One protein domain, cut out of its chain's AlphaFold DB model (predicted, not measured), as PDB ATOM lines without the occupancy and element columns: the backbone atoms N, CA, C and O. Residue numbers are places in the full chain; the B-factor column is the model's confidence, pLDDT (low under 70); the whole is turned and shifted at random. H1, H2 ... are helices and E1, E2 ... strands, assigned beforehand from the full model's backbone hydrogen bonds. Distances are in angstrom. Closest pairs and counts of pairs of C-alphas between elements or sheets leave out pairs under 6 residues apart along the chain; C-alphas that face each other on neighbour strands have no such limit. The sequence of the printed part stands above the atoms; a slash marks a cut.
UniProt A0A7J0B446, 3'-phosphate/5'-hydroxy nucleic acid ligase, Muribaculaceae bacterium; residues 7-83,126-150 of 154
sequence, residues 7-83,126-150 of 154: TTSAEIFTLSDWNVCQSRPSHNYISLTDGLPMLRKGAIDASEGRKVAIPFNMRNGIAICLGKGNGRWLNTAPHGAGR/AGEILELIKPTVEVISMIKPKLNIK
ATOM      1  N   THR A   7     -68.816  81.378 220.690       37.91
ATOM      2  CA  THR A   7     -69.273  82.759 220.441       37.91
ATOM      3  C   THR A   7     -68.548  83.344 219.237       37.91
ATOM      4  O   THR A   7     -67.327  83.405 219.191       37.91
ATOM      5  N   THR A   8     -69.302  83.812 218.249       41.84
ATOM      6  CA  THR A   8     -68.817  84.756 217.243       41.84
ATOM      7  C   THR A   8     -69.640  86.027 217.385       41.84
ATOM      8  O   THR A   8     -70.859  85.965 217.255       41.84
ATOM      9  N   SER A   9     -69.010  87.164 217.672       39.16
ATOM     10  CA  SER A   9     -69.665  88.465 217.543       39.16
ATOM     11  C   SER A   9     -69.301  89.066 216.191       39.16
ATOM     12  O   SER A   9     -68.125  89.187 215.831       39.16
ATOM     13  N   ALA A  10     -70.338  89.401 215.442       42.31
ATOM     14  CA  ALA A  10     -70.267  89.995 214.123       42.31
ATOM     15  C   ALA A  10     -70.826  91.418 214.153       42.31
ATOM     16  O   ALA A  10     -71.623  91.751 215.033       42.31
ATOM     17  N   GLU A  11     -70.393  92.247 213.207       38.97
ATOM     18  CA  GLU A  11     -70.920  93.596 213.003       38.97
ATOM     19  C   GLU A  11     -72.397  93.550 212.580       38.97
ATOM     20  O   GLU A  11     -72.770  92.786 211.695       38.97
ATOM     21  N   ILE A  12     -73.193  94.389 213.256       43.12
ATOM     22  CA  ILE A  12     -74.563  94.834 212.955       43.12
ATOM     23  C   ILE A  12     -75.550  93.701 212.622       43.12
ATOM     24  O   ILE A  12     -75.783  93.342 211.472       43.12
ATOM     25  N   PHE A  13     -76.215  93.196 213.661       53.50
ATOM     26  CA  PHE A  13     -77.455  92.437 213.509       53.50
ATOM     27  C   PHE A  13     -78.612  93.411 213.262       53.50
ATOM     28  O   PHE A  13     -78.751  94.392 213.997       53.50
ATOM     29  N   THR A  14     -79.508  93.112 212.319       57.16
ATOM     30  CA  THR A  14     -80.877  93.624 212.469       57.16
ATOM     31  C   THR A  14     -81.505  92.946 213.694       57.16
ATOM     32  O   THR A  14     -81.160  91.805 214.015       57.16
ATOM     33  N   LEU A  15     -82.458  93.594 214.377       58.00
ATOM     34  CA  LEU A  15     -83.219  92.962 215.475       58.00
ATOM     35  C   LEU A  15     -83.789  91.590 215.058       58.00
ATOM     36  O   LEU A  15     -83.842  90.651 215.850       58.00
ATOM     37  N   SER A  16     -84.143  91.451 213.778       61.62
ATOM     38  CA  SER A  16     -84.657  90.209 213.206       61.62
ATOM     39  C   SER A  16     -83.605  89.099 213.065       61.62
ATOM     40  O   SER A  16     -83.954  87.924 213.142       61.62
ATOM     41  N   ASP A  17     -82.333  89.426 212.837       64.56
ATOM     42  CA  ASP A  17     -81.247  88.437 212.746       64.56
ATOM     43  C   ASP A  17     -80.801  87.999 214.137       64.56
ATOM     44  O   ASP A  17     -80.515  86.825 214.376       64.56
ATOM     45  N   TRP A  18     -80.832  88.940 215.077       62.78
ATOM     46  CA  TRP A  18     -80.561  88.680 216.480       62.78
ATOM     47  C   TRP A  18     -81.534  87.657 217.078       62.78
ATOM     48  O   TRP A  18     -81.095  86.676 217.679       62.78
ATOM     49  N   ASN A  19     -82.840  87.826 216.848       64.81
ATOM     50  CA  ASN A  19     -83.865  86.921 217.382       64.81
ATOM     51  C   ASN A  19     -83.693  85.475 216.887       64.81
ATOM     52  O   ASN A  19     -83.852  84.523 217.652       64.81
ATOM     53  N   VAL A  20     -83.298  85.294 215.624       67.25
ATOM     54  CA  VAL A  20     -83.032  83.965 215.049       67.25
ATOM     55  C   VAL A  20     -81.830  83.324 215.727       67.25
ATOM     56  O   VAL A  20     -81.911  82.180 216.173       67.25
ATOM     57  N   CYS A  21     -80.730  84.063 215.870       60.53
ATOM     58  CA  CYS A  21     -79.544  83.576 216.567       60.53
ATOM     59  C   CYS A  21     -79.799  83.275 218.057       60.53
ATOM     60  O   CYS A  21     -79.188  82.350 218.598       60.53
ATOM     61  N   GLN A  22     -80.704  84.003 218.720       54.81
ATOM     62  CA  GLN A  22     -81.085  83.748 220.113       54.81
ATOM     63  C   GLN A  22     -81.965  82.513 220.293       54.81
ATOM     64  O   GLN A  22     -81.812  81.806 221.287       54.81
ATOM     65  N   SER A  23     -82.849  82.231 219.332       59.09
ATOM     66  CA  SER A  23     -83.803  81.118 219.420       59.09
ATOM     67  C   SER A  23     -83.158  79.730 219.539       59.09
ATOM     68  O   SER A  23     -83.865  78.782 219.871       59.09
ATOM     69  N   ARG A  24     -81.836  79.614 219.293       57.72
ATOM     70  CA  ARG A  24     -81.007  78.398 219.418       57.72
ATOM     71  C   ARG A  24     -81.801  77.125 219.112       57.72
ATOM     72  O   ARG A  24     -82.006  76.313 220.018       57.72
ATOM     73  N   PRO A  25     -82.258  76.936 217.860       62.47
ATOM     74  CA  PRO A  25     -82.974  75.722 217.517       62.47
ATOM     75  C   PRO A  25     -82.080  74.536 217.871       62.47
ATOM     76  O   PRO A  25     -80.925  74.460 217.432       62.47
ATOM     77  N   SER A  26     -82.592  73.649 218.728       77.81
ATOM     78  CA  SER A  26     -81.906  72.397 219.019       77.81
ATOM     79  C   SER A  26     -81.614  71.713 217.691       77.81
ATOM     80  O   SER A  26     -82.446  71.710 216.792       77.81
ATOM     81  N   HIS A  27     -80.417  71.162 217.553       82.00
ATOM     82  CA  HIS A  27     -80.027  70.398 216.370       82.00
ATOM     83  C   HIS A  27     -79.929  68.900 216.660       82.00
ATOM     84  O   HIS A  27     -79.588  68.125 215.771       82.00
ATOM     85  N   ASN A  28     -80.207  68.502 217.907       90.38
ATOM     86  CA  ASN A  28     -80.251  67.126 218.384       90.38
ATOM     87  C   ASN A  28     -81.506  66.963 219.249       90.38
ATOM     88  O   ASN A  28     -81.497  67.328 220.424       90.38
ATOM     89  N   TYR A  29     -82.600  66.483 218.667       91.06
ATOM     90  CA  TYR A  29     -83.877  66.337 219.367       91.06
ATOM     91  C   TYR A  29     -84.797  65.347 218.658       91.06
ATOM     92  O   TYR A  29     -84.617  65.039 217.478       91.06
ATOM     93  N   ILE A  30     -85.799  64.870 219.390       92.00
ATOM     94  CA  ILE A  30     -86.937  64.143 218.834       92.00
ATOM     95  C   ILE A  30     -88.143  65.078 218.917       92.00
ATOM     96  O   ILE A  30     -88.386  65.681 219.962       92.00
ATOM     97  N   SER A  31     -88.878  65.223 217.821       89.31
ATOM     98  CA  SER A  31     -90.132  65.977 217.759       89.31
ATOM     99  C   SER A  31     -91.239  65.119 217.175       89.31
ATOM    100  O   SER A  31     -90.963  64.227 216.382       89.31
ATOM    101  N   LEU A  32     -92.489  65.434 217.499       89.50
ATOM    102  CA  LEU A  32     -93.629  64.925 216.744       89.50
ATOM    103  C   LEU A  32     -93.847  65.820 215.522       89.50
ATOM    104  O   LEU A  32     -93.904  67.043 215.642       89.50
ATOM    105  N   THR A  33     -93.926  65.224 214.343       84.88
ATOM    106  CA  THR A  33     -94.231  65.913 213.085       84.88
ATOM    107  C   THR A  33     -95.249  65.062 212.351       84.88
ATOM    108  O   THR A  33     -95.024  63.871 212.162       84.88
ATOM    109  N   ASP A  34     -96.403  65.651 212.047       85.25
ATOM    110  CA  ASP A  34     -97.550  64.959 211.445       85.25
ATOM    111  C   ASP A  34     -97.976  63.696 212.217       85.25
ATOM    112  O   ASP A  34     -98.320  62.665 211.650       85.25
ATOM    113  N   GLY A  35     -97.913  63.766 213.552       87.38
ATOM    114  CA  GLY A  35     -98.268  62.654 214.440       87.38
ATOM    115  C   GLY A  35     -97.220  61.541 214.534       87.38
ATOM    116  O   GLY A  35     -97.413  60.600 215.303       87.38
ATOM    117  N   LEU A  36     -96.093  61.651 213.823       89.00
ATOM    118  CA  LEU A  36     -95.010  60.668 213.842       89.00
ATOM    119  C   LEU A  36     -93.764  61.205 214.568       89.00
ATOM    120  O   LEU A  36     -93.417  62.383 214.427       89.00
ATOM    121  N   PRO A  37     -93.043  60.366 215.334       92.56
ATOM    122  CA  PRO A  37     -91.755  60.744 215.904       92.56
ATOM    123  C   PRO A  37     -90.698  60.957 214.815       92.56
ATOM    124  O   PRO A  37     -90.416  60.065 214.017       92.56
ATOM    125  N   MET A  38     -90.050  62.117 214.833       91.88
ATOM    126  CA  MET A  38     -88.914  62.451 213.982       91.88
ATOM    127  C   MET A  38     -87.696  62.794 214.836       91.88
ATOM    128  O   MET A  38     -87.716  63.733 215.633       91.88
ATOM    129  N   LEU A  39     -86.609  62.055 214.617       93.50
ATOM    130  CA  LEU A  39     -85.293  62.333 215.182       93.50
ATOM    131  C   LEU A  39     -84.508  63.262 214.248       93.50
ATOM    132  O   LEU A  39     -84.277  62.931 213.087       93.50
ATOM    133  N   ARG A  40     -84.005  64.374 214.781       92.50
ATOM    134  CA  ARG A  40     -82.998  65.210 214.119       92.50
ATOM    135  C   ARG A  40     -81.707  65.171 214.918       92.50
ATOM    136  O   ARG A  40     -81.719  65.427 216.117       92.50
ATOM    137  N   LYS A  41     -80.597  64.844 214.253       92.38
ATOM    138  CA  LYS A  41     -79.246  64.837 214.829       92.38
ATOM    139  C   LYS A  41     -78.294  65.581 213.898       92.38
ATOM    140  O   LYS A  41     -78.102  65.175 212.758       92.38
ATOM    141  N   GLY A  42     -77.708  66.671 214.379       91.19
ATOM    142  CA  GLY A  42     -76.943  67.620 213.569       91.19
ATOM    143  C   GLY A  42     -77.788  68.371 212.532       91.19
ATOM    144  O   GLY A  42     -77.231  68.891 211.564       91.19
ATOM    145  N   ALA A  43     -79.107  68.421 212.709       92.62
ATOM    146  CA  ALA A  43     -80.045  68.933 211.718       92.62
ATOM    147  C   ALA A  43     -81.154  69.759 212.377       92.62
ATOM    148  O   ALA A  43     -81.475  69.553 213.545       92.62
ATOM    149  N   ILE A  44     -81.730  70.692 211.627       92.75
ATOM    150  CA  ILE A  44     -82.733  71.651 212.097       92.75
ATOM    151  C   ILE A  44     -83.975  71.611 211.214       92.75
ATOM    152  O   ILE A  44     -83.886  71.327 210.021       92.75
ATOM    153  N   ASP A  45     -85.125  71.929 211.802       92.75
ATOM    154  CA  ASP A  45     -86.347  72.189 211.045       92.75
ATOM    155  C   ASP A  45     -86.144  73.383 210.096       92.75
ATOM    156  O   ASP A  45     -85.763  74.474 210.519       92.75
ATOM    157  N   ALA A  46     -86.389  73.139 208.815       94.69
ATOM    158  CA  ALA A  46     -86.308  74.058 207.688       94.69
ATOM    159  C   ALA A  46     -87.610  74.018 206.866       94.69
ATOM    160  O   ALA A  46     -87.591  74.083 205.631       94.69
ATOM    161  N   SER A  47     -88.743  73.894 207.564       94.94
ATOM    162  CA  SER A  47     -90.082  74.131 207.016       94.94
ATOM    163  C   SER A  47     -90.146  75.453 206.252       94.94
ATOM    164  O   SER A  47     -89.386  76.383 206.527       94.94
ATOM    165  N   GLU A  48     -91.029  75.518 205.261       96.62
ATOM    166  CA  GLU A  48     -91.119  76.655 204.348       96.62
ATOM    167  C   GLU A  48     -91.276  77.986 205.101       96.62
ATOM    168  O   GLU A  48     -92.058  78.098 206.046       96.62
ATOM    169  N   GLY A  49     -90.462  78.981 204.740       94.50
ATOM    170  CA  GLY A  49     -90.456  80.305 205.368       94.50
ATOM    171  C   GLY A  49     -89.852  80.355 206.777       94.50
ATOM    172  O   GLY A  49     -89.702  81.440 207.345       94.50
ATOM    173  N   ARG A  50     -89.448  79.220 207.363       91.94
ATOM    174  CA  ARG A  50     -88.839  79.196 208.698       91.94
ATOM    175  C   ARG A  50     -87.461  79.842 208.663       91.94
ATOM    176  O   ARG A  50     -86.552  79.340 208.008       91.94
ATOM    177  N   LYS A  51     -87.272  80.932 209.408       91.75
ATOM    178  CA  LYS A  51     -85.964  81.586 209.524       91.75
ATOM    179  C   LYS A  51     -85.033  80.750 210.409       91.75
ATOM    180  O   LYS A  51     -85.381  80.412 211.540       91.75
ATOM    181  N   VAL A  52     -83.855  80.412 209.893       90.12
ATOM    182  CA  VAL A  52     -82.874  79.535 210.544       90.12
ATOM    183  C   VAL A  52     -81.461  80.103 210.460       90.12
ATOM    184  O   VAL A  52     -81.143  80.901 209.581       90.12
ATOM    185  N   ALA A  53     -80.598  79.665 211.377       90.56
ATOM    186  CA  ALA A  53     -79.178  79.993 211.385       90.56
ATOM    187  C   ALA A  53     -78.334  78.721 211.240       90.56
ATOM    188  O   ALA A  53     -78.501  77.767 212.004       90.56
ATOM    189  N   ILE A  54     -77.403  78.728 210.284       91.31
ATOM    190  CA  ILE A  54     -76.471  77.626 210.023       91.31
ATOM    191  C   ILE A  54     -75.048  78.121 210.313       91.31
ATOM    192  O   ILE A  54     -74.487  78.873 209.509       91.31
ATOM    193  N   PRO A  55     -74.451  77.773 211.468       90.88
ATOM    194  CA  PRO A  55     -73.051  78.064 211.756       90.88
ATOM    195  C   PRO A  55     -72.084  77.300 210.843       90.88
ATOM    196  O   PRO A  55     -72.206  76.094 210.626       90.88
ATOM    197  N   PHE A  56     -71.060  77.999 210.357       92.00
ATOM    198  CA  PHE A  56     -69.973  77.406 209.587       92.00
ATOM    199  C   PHE A  56     -68.805  77.072 210.531       92.00
ATOM    200  O   PHE A  56     -68.934  76.241 211.427       92.00
ATOM    201  N   ASN A  57     -67.657  77.721 210.347       92.06
ATOM    202  CA  ASN A  57     -66.464  77.572 211.177       92.06
ATOM    203  C   ASN A  57     -66.082  78.925 211.806       92.06
ATOM    204  O   ASN A  57     -66.750  79.937 211.575       92.06
ATOM    205  N   MET A  58     -64.986  78.948 212.573       91.00
ATOM    206  CA  MET A  58     -64.508  80.135 213.303       91.00
ATOM    207  C   MET A  58     -64.270  81.372 212.420       91.00
ATOM    208  O   MET A  58     -64.321  82.489 212.926       91.00
ATOM    209  N   ARG A  59     -64.059  81.177 211.111       93.38
ATOM    210  CA  ARG A  59     -63.797  82.229 210.122       93.38
ATOM    211  C   ARG A  59     -65.004  82.578 209.263       93.38
ATOM    212  O   ARG A  59     -65.253  83.738 208.949       93.38
ATOM    213  N   ASN A  60     -65.719  81.565 208.788       90.81
ATOM    214  CA  ASN A  60     -66.719  81.737 207.738       90.81
ATOM    215  C   ASN A  60     -68.058  82.269 208.263       90.81
ATOM    216  O   ASN A  60     -68.802  82.840 207.459       90.81
ATOM    217  N   GLY A  61     -68.294  82.167 209.576       90.06
ATOM    218  CA  GLY A  61     -69.399  82.821 210.268       90.06
ATOM    219  C   GLY A  61     -70.695  82.017 210.261       90.06
ATOM    220  O   GLY A  61     -70.663  80.798 210.427       90.06
ATOM    221  N   ILE A  62     -71.830  82.698 210.120       90.88
ATOM    222  CA  ILE A  62     -73.171  82.103 210.215       90.88
ATOM    223  C   ILE A  62     -73.982  82.516 208.985       90.88
ATOM    224  O   ILE A  62     -73.999  83.693 208.630       90.88
ATOM    225  N   ALA A  63     -74.659  81.562 208.351       92.00
ATOM    226  CA  ALA A  63     -75.649  81.849 207.319       92.00
ATOM    227  C   ALA A  63     -77.029  82.032 207.958       92.00
ATOM    228  O   ALA A  63     -77.485  81.155 208.697       92.00
ATOM    229  N   ILE A  64     -77.695  83.145 207.659       91.69
ATOM    230  CA  ILE A  64     -79.108  83.363 207.973       91.69
ATOM    231  C   ILE A  64     -79.917  82.954 206.754       91.69
ATOM    232  O   ILE A  64     -79.686  83.462 205.654       91.69
ATOM    233  N   CYS A  65     -80.844  82.023 206.948       93.56
ATOM    234  CA  CYS A  65     -81.553  81.378 205.855       93.56
ATOM    235  C   CYS A  65     -83.063  81.309 206.109       93.56
ATOM    236  O   CYS A  65     -83.501  81.385 207.258       93.56
ATOM    237  N   LEU A  66     -83.847  81.109 205.051       95.44
ATOM    238  CA  LEU A  66     -85.242  80.664 205.113       95.44
ATOM    239  C   LEU A  66     -85.323  79.202 204.690       95.44
ATOM    240  O   LEU A  66     -84.711  78.804 203.701       95.44
ATOM    241  N   GLY A  67     -86.076  78.400 205.432       96.81
ATOM    242  CA  GLY A  67     -86.400  77.035 205.053       96.81
ATOM    243  C   GLY A  67     -87.212  77.001 203.762       96.81
ATOM    244  O   GLY A  67     -88.100  77.827 203.558       96.81
ATOM    245  N   LYS A  68     -86.900  76.042 202.890       97.81
ATOM    246  CA  LYS A  68     -87.627  75.816 201.632       97.81
ATOM    247  C   LYS A  68     -88.745  74.781 201.753       97.81
ATOM    248  O   LYS A  68     -89.408  74.515 200.763       97.81
ATOM    249  N   GLY A  69     -88.912  74.139 202.916       96.44
ATOM    250  CA  GLY A  69     -89.929  73.095 203.086       96.44
ATOM    251  C   GLY A  69     -89.715  71.901 202.155       96.44
ATOM    252  O   GLY A  69     -90.649  71.396 201.539       96.44
ATOM    253  N   ASN A  70     -88.463  71.467 201.985       96.38
ATOM    254  CA  ASN A  70     -88.166  70.380 201.063       96.38
ATOM    255  C   ASN A  70     -88.691  69.036 201.598       96.38
ATOM    256  O   ASN A  70     -88.053  68.397 202.442       96.38
ATOM    257  N   GLY A  71     -89.813  68.574 201.043       94.50
ATOM    258  CA  GLY A  71     -90.467  67.327 201.443       94.50
ATOM    259  C   GLY A  71     -89.611  66.070 201.256       94.50
ATOM    260  O   GLY A  71     -89.703  65.150 202.064       94.50
ATOM    261  N   ARG A  72     -88.687  66.040 200.276       94.88
ATOM    262  CA  ARG A  72     -87.740  64.910 200.118       94.88
ATOM    263  C   ARG A  72     -86.778  64.779 201.303       94.88
ATOM    264  O   ARG A  72     -86.196  63.720 201.500       94.88
ATOM    265  N   TRP A  73     -86.609  65.858 202.065       93.88
ATOM    266  CA  TRP A  73     -85.710  65.959 203.212       93.88
ATOM    267  C   TRP A  73     -86.485  66.164 204.516       93.88
ATOM    268  O   TRP A  73     -85.913  66.660 205.483       93.88
ATOM    269  N   LEU A  74     -87.781  65.827 204.546       93.94
ATOM    270  CA  LEU A  74     -88.645  65.998 205.721       93.94
ATOM    271  C   LEU A  74     -88.532  67.411 206.317       93.94
ATOM    272  O   LEU A  74     -88.365  67.585 207.529       93.94
ATOM    273  N   ASN A  75     -88.533  68.425 205.444       94.75
ATOM    274  CA  ASN A  75     -88.452  69.836 205.816       94.75
ATOM    275  C   ASN A  75     -87.262  70.136 206.739       94.75
ATOM    276  O   ASN A  75     -87.406  70.821 207.746       94.75
ATOM    277  N   THR A  76     -86.090  69.568 206.451       94.62
ATOM    278  CA  THR A  76     -84.914  69.645 207.328       94.62
ATOM    279  C   THR A  76     -83.689  70.164 206.578       94.62
ATOM    280  O   THR A  76     -83.504  69.897 205.392       94.62
ATOM    281  N   ALA A  77     -82.829  70.892 207.292       94.81
ATOM    282  CA  ALA A  77     -81.530  71.367 206.820       94.81
ATOM    283  C   ALA A  77     -80.408  70.964 207.797       94.81
ATOM    284  O   ALA A  77     -80.673  70.741 208.983       94.81
ATOM    285  N   PRO A  78     -79.141  70.867 207.353       93.00
ATOM    286  CA  PRO A  78     -78.023  70.636 208.262       93.00
ATOM    287  C   PRO A  78     -77.793  71.851 209.168       93.00
ATOM    288  O   PRO A  78     -77.907  72.997 208.739       93.00
ATOM    289  N   HIS A  79     -77.410  71.609 210.422       88.81
ATOM    290  CA  HIS A  79     -77.106  72.695 211.357       88.81
ATOM    291  C   HIS A  79     -75.696  73.266 211.183       88.81
ATOM    292  O   HIS A  79     -75.439  74.383 211.608       88.81
ATOM    293  N   GLY A  80     -74.750  72.520 210.606       84.56
ATOM    294  CA  GLY A  80     -73.353  72.946 210.600       84.56
ATOM    295  C   GLY A  80     -72.542  72.495 209.397       84.56
ATOM    296  O   GLY A  80     -72.944  71.617 208.640       84.56
ATOM    297  N   ALA A  81     -71.352  73.084 209.278       78.12
ATOM    298  CA  ALA A  81     -70.411  72.893 208.172       78.12
ATOM    299  C   ALA A  81     -69.933  71.451 207.931       78.12
ATOM    300  O   ALA A  81     -69.523  71.123 206.824       78.12
ATOM    301  N   GLY A  82     -69.938  70.593 208.955       85.25
ATOM    302  CA  GLY A  82     -69.320  69.267 208.883       85.25
ATOM    303  C   GLY A  82     -67.784  69.320 208.804       85.25
ATOM    304  O   GLY A  82     -67.181  70.250 208.265       85.25
ATOM    305  N   ARG A  83     -67.122  68.319 209.391       90.88
ATOM    306  CA  ARG A  83     -65.654  68.221 209.403       90.88
ATOM    307  C   ARG A  83     -65.164  67.432 208.193       90.88
ATOM    308  O   ARG A  83     -65.797  66.447 207.828       90.88
ATOM    309  N   ALA A 126     -66.645  76.806 202.625       92.31
ATOM    310  CA  ALA A 126     -67.947  77.469 202.680       92.31
ATOM    311  C   ALA A 126     -68.742  77.355 201.371       92.31
ATOM    312  O   ALA A 126     -69.950  77.160 201.427       92.31
ATOM    313  N   GLY A 127     -68.072  77.433 200.216       94.25
ATOM    314  CA  GLY A 127     -68.723  77.252 198.917       94.25
ATOM    315  C   GLY A 127     -69.390  75.880 198.790       94.25
ATOM    316  O   GLY A 127     -70.557  75.810 198.435       94.25
ATOM    317  N   GLU A 128     -68.698  74.806 199.189       94.62
ATOM    318  CA  GLU A 128     -69.260  73.446 199.173       94.62
ATOM    319  C   GLU A 128     -70.512  73.348 200.053       94.62
ATOM    320  O   GLU A 128     -71.529  72.808 199.632       94.62
ATOM    321  N   ILE A 129     -70.471  73.910 201.264       93.19
ATOM    322  CA  ILE A 129     -71.625  73.893 202.173       93.19
ATOM    323  C   ILE A 129     -72.797  74.664 201.567       93.19
ATOM    324  O   ILE A 129     -73.918  74.166 201.599       93.19
ATOM    325  N   LEU A 130     -72.544  75.851 201.006       95.12
ATOM    326  CA  LEU A 130     -73.579  76.668 200.373       95.12
ATOM    327  C   LEU A 130     -74.266  75.901 199.240       95.12
ATOM    328  O   LEU A 130     -75.490  75.898 199.193       95.12
ATOM    329  N   GLU A 131     -73.513  75.195 198.393       95.81
ATOM    330  CA  GLU A 131     -74.087  74.333 197.351       95.81
ATOM    331  C   GLU A 131     -74.938  73.199 197.933       95.81
ATOM    332  O   GLU A 131     -76.062  72.974 197.482       95.81
ATOM    333  N   LEU A 132     -74.444  72.515 198.967       94.06
ATOM    334  CA  LEU A 132     -75.139  71.381 199.585       94.06
ATOM    335  C   LEU A 132     -76.455  71.779 200.268       94.06
ATOM    336  O   LEU A 132     -77.387  70.976 200.302       94.06
ATOM    337  N   ILE A 133     -76.552  72.996 200.809       95.44
ATOM    338  CA  ILE A 133     -77.765  73.462 201.500       95.44
ATOM    339  C   ILE A 133     -78.791  74.115 200.567       95.44
ATOM    340  O   ILE A 133     -79.941  74.278 200.973       95.44
ATOM    341  N   LYS A 134     -78.436  74.432 199.312       96.81
ATOM    342  CA  LYS A 134     -79.358  75.047 198.332       96.81
ATOM    343  C   LYS A 134     -80.725  74.361 198.221       96.81
ATOM    344  O   LYS A 134     -81.709  75.086 198.063       96.81
ATOM    345  N   PRO A 135     -80.851  73.020 198.272       97.19
ATOM    346  CA  PRO A 135     -82.157  72.374 198.174       97.19
ATOM    347  C   PRO A 135     -83.028  72.537 199.424       97.19
ATOM    348  O   PRO A 135     -84.232  72.318 199.334       97.19
ATOM    349  N   THR A 136     -82.449  72.857 200.583       96.88
ATOM    350  CA  THR A 136     -83.150  72.843 201.882       96.88
ATOM    351  C   THR A 136     -83.440  74.242 202.408       96.88
ATOM    352  O   THR A 136     -84.446  74.438 203.089       96.88
ATOM    353  N   VAL A 137     -82.602  75.222 202.060       96.94
ATOM    354  CA  VAL A 137     -82.746  76.609 202.505       96.94
ATOM    355  C   VAL A 137     -82.391  77.615 201.410       96.94
ATOM    356  O   VAL A 137     -81.661  77.323 200.461       96.94
ATOM    357  N   GLU A 138     -82.909  78.826 201.553       97.38
ATOM    358  CA  GLU A 138     -82.480  80.027 200.843       97.38
ATOM    359  C   GLU A 138     -81.615  80.879 201.774       97.38
ATOM    360  O   GLU A 138     -82.048  81.225 202.869       97.38
ATOM    361  N   VAL A 139     -80.393  81.215 201.362       95.50
ATOM    362  CA  VAL A 139     -79.490  82.055 202.162       95.50
ATOM    363  C   VAL A 139     -79.839  83.522 201.931       95.50
ATOM    364  O   VAL A 139     -79.658  84.028 200.830       95.50
ATOM    365  N   ILE A 140     -80.290  84.204 202.982       95.06
ATOM    366  CA  ILE A 140     -80.656  85.627 202.941       95.06
ATOM    367  C   ILE A 140     -79.434  86.506 203.217       95.06
ATOM    368  O   ILE A 140     -79.272  87.574 202.636       95.06
ATOM    369  N   SER A 141     -78.585  86.085 204.159       90.81
ATOM    370  CA  SER A 141     -77.443  86.880 204.606       90.81
ATOM    371  C   SER A 141     -76.340  86.005 205.190       90.81
ATOM    372  O   SER A 141     -76.589  84.927 205.734       90.81
ATOM    373  N   MET A 142     -75.103  86.494 205.096       89.31
ATOM    374  CA  MET A 142     -73.926  85.884 205.701       89.31
ATOM    375  C   MET A 142     -73.339  86.821 206.748       89.31
ATOM    376  O   MET A 142     -72.825  87.890 206.434       89.31
ATOM    377  N   ILE A 143     -73.334  86.366 207.992       88.56
ATOM    378  CA  ILE A 143     -72.783  87.092 209.128       88.56
ATOM    379  C   ILE A 143     -71.314  86.700 209.292       88.56
ATOM    380  O   ILE A 143     -71.013  85.519 209.485       88.56
ATOM    381  N   LYS A 144     -70.393  87.670 209.228       87.31
ATOM    382  CA  LYS A 144     -68.943  87.426 209.342       87.31
ATOM    383  C   LYS A 144     -68.403  87.722 210.747       87.31
ATOM    384  O   LYS A 144     -68.739  88.759 211.310       87.31
ATOM    385  N   PRO A 145     -67.538  86.856 211.310       88.56
ATOM    386  CA  PRO A 145     -66.910  87.116 212.600       88.56
ATOM    387  C   PRO A 145     -66.026  88.361 212.554       88.56
ATOM    388  O   PRO A 145     -65.229  88.506 211.630       88.56
ATOM    389  N   LYS A 146     -66.081  89.189 213.598       87.56
ATOM    390  CA  LYS A 146     -64.982  90.102 213.959       87.56
ATOM    391  C   LYS A 146     -64.283  89.667 215.237       87.56
ATOM    392  O   LYS A 146     -63.075  89.830 215.357       87.56
ATOM    393  N   LEU A 147     -65.037  89.061 216.150       88.81
ATOM    394  CA  LEU A 147     -64.527  88.437 217.361       88.81
ATOM    395  C   LEU A 147     -65.031  86.990 217.432       88.81
ATOM    396  O   LEU A 147     -66.215  86.728 217.212       88.81
ATOM    397  N   ASN A 148     -64.130  86.055 217.723       89.12
ATOM    398  CA  ASN A 148     -64.415  84.634 217.893       89.12
ATOM    399  C   ASN A 148     -63.843  84.128 219.225       89.12
ATOM    400  O   ASN A 148     -62.650  84.265 219.480       89.12
ATOM    401  N   ILE A 149     -64.685  83.522 220.057       88.88
ATOM    402  CA  ILE A 149     -64.313  82.951 221.352       88.88
ATOM    403  C   ILE A 149     -64.817  81.510 221.415       88.88
ATOM    404  O   ILE A 149     -65.988  81.206 221.154       88.88
ATOM    405  N   LYS A 150     -63.911  80.622 221.789       83.56
ATOM    406  CA  LYS A 150     -64.110  79.206 222.073       83.56
ATOM    407  C   LYS A 150     -63.498  78.889 223.427       83.56
ATOM    408  O   LYS A 150     -62.541  79.539 223.844       83.56
TER     409      LYS A 150
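AT A GLANCE: This is residues 7 to 83 and 126 to 150 of the 154 residues of the protein "3'-phosphate/5'-hydroxy nucleic acid ligase" of Muribaculaceae bacterium (UniProt A0A7J0B446). A strongly twisted three-stranded sheet of E5, E6 and E8 lies between two pairs of strands, the hairpin of E2 and E3 at one end of the long axis and the pair of E1 and E9 at the other. The short pair of E4 and E7 bridges the space between the hairpin and the sheet; helix H1 packs over E5 and E6, while helix H2 only grazes the sheet. The printed part has 102 residues with two named helices and nine named strands, in the order E1 H1 E2 E3 E4 E5 E6 E7 H2 E8 E9, and its class is mixed, helices and strands. The larger sheet has the order E5 - E6 - E8, and in it and in the three pairs the neighbours are antiparallel. The whole is compact, with a radius of gyration of the C-alphas of 13.5 A, yet elongated in outline, spanning 43 by 26 by 24 A.

IN THESE COORDINATES: E1, residues 7 to 10, begins with C-alpha 7 at (-69.273, 82.759, 220.441) and is 9.7 A long. H1, residues 15 to 22, measures 10.5 A. E2, residues 28 to 33, is 15.0 A long, and E3, residues 36 to 41, is 16.3 A long. E4 has residues 43 to 45. E5, residues 51 to 55, measures 13.6 A, with C-alpha 51 at (-85.964, 81.586, 209.524). E6, residues 62 to 67, is 15.1 A long, and E7 has residues 76 to 78. After the cut, H2, residues 126 to 133, measures 10.7 A. E8, residues 137 to 143, is 15.9 A long, and E9, residues 145 to 150, is 12.7 A long, with C-alpha 150 at (-64.110, 79.206, 222.073).

HOW THE PARTS SIT: In the sheet of three, E5 and E6 form a hairpin at 146 degrees, with N 52 and O 65 2.8 A apart, within hydrogen-bond range. E6, the inner strand, also pairs with E8 at 155 degrees, N 64 and O 141 being 2.8 A apart. H1 is on this sheet at a height over the sheet of 9.2 A, and it lies only just over E5 and E6, with 3 C-alphas falling on each. It runs slantwise to the strands, only just, at 58 degrees to E5 on the local plane; the closest C-alphas of H1 and E5 are those of Cys 21 and Ala 53, 6.3 A apart. H2 only grazes the sheet, with its residues 129 to 133; its closest C-alpha to E7 is that of Ile 133, 6.8 A from that of Ala 77. E4 and E7 are neighbours at 145 degrees, with N 44 and O 77 2.8 A apart, and E4 and E5 are near each other. E2 and E3 form a hairpin at 159 degrees, with N 31 and O 38 2.9 A apart; E3 and E4 meet only through their link. E8 runs on into E9 across one residue, at 94 degrees, and E9 pairs with E1 at 173 degrees, N 9 and O 147 being 2.9 A apart. Every O i to N i+4 pair is within hydrogen-bond range in H2, and 3 of 4 are in H1.

THE WHOLE: The two C-alphas farthest apart are those of Gly 35 and Lys 146, at 43.1 A, while those of Thr 7 and Lys 150 are 6.5 A apart. Residues 84 to 125 are not printed, and C-alphas 83 and 126 are 11.7 A apart across this cut. Of the links that are printed whole, none is long. The mean pLDDT of the printed part is 84.7; residues 7 to 25, which include E1 and H1, are under 70.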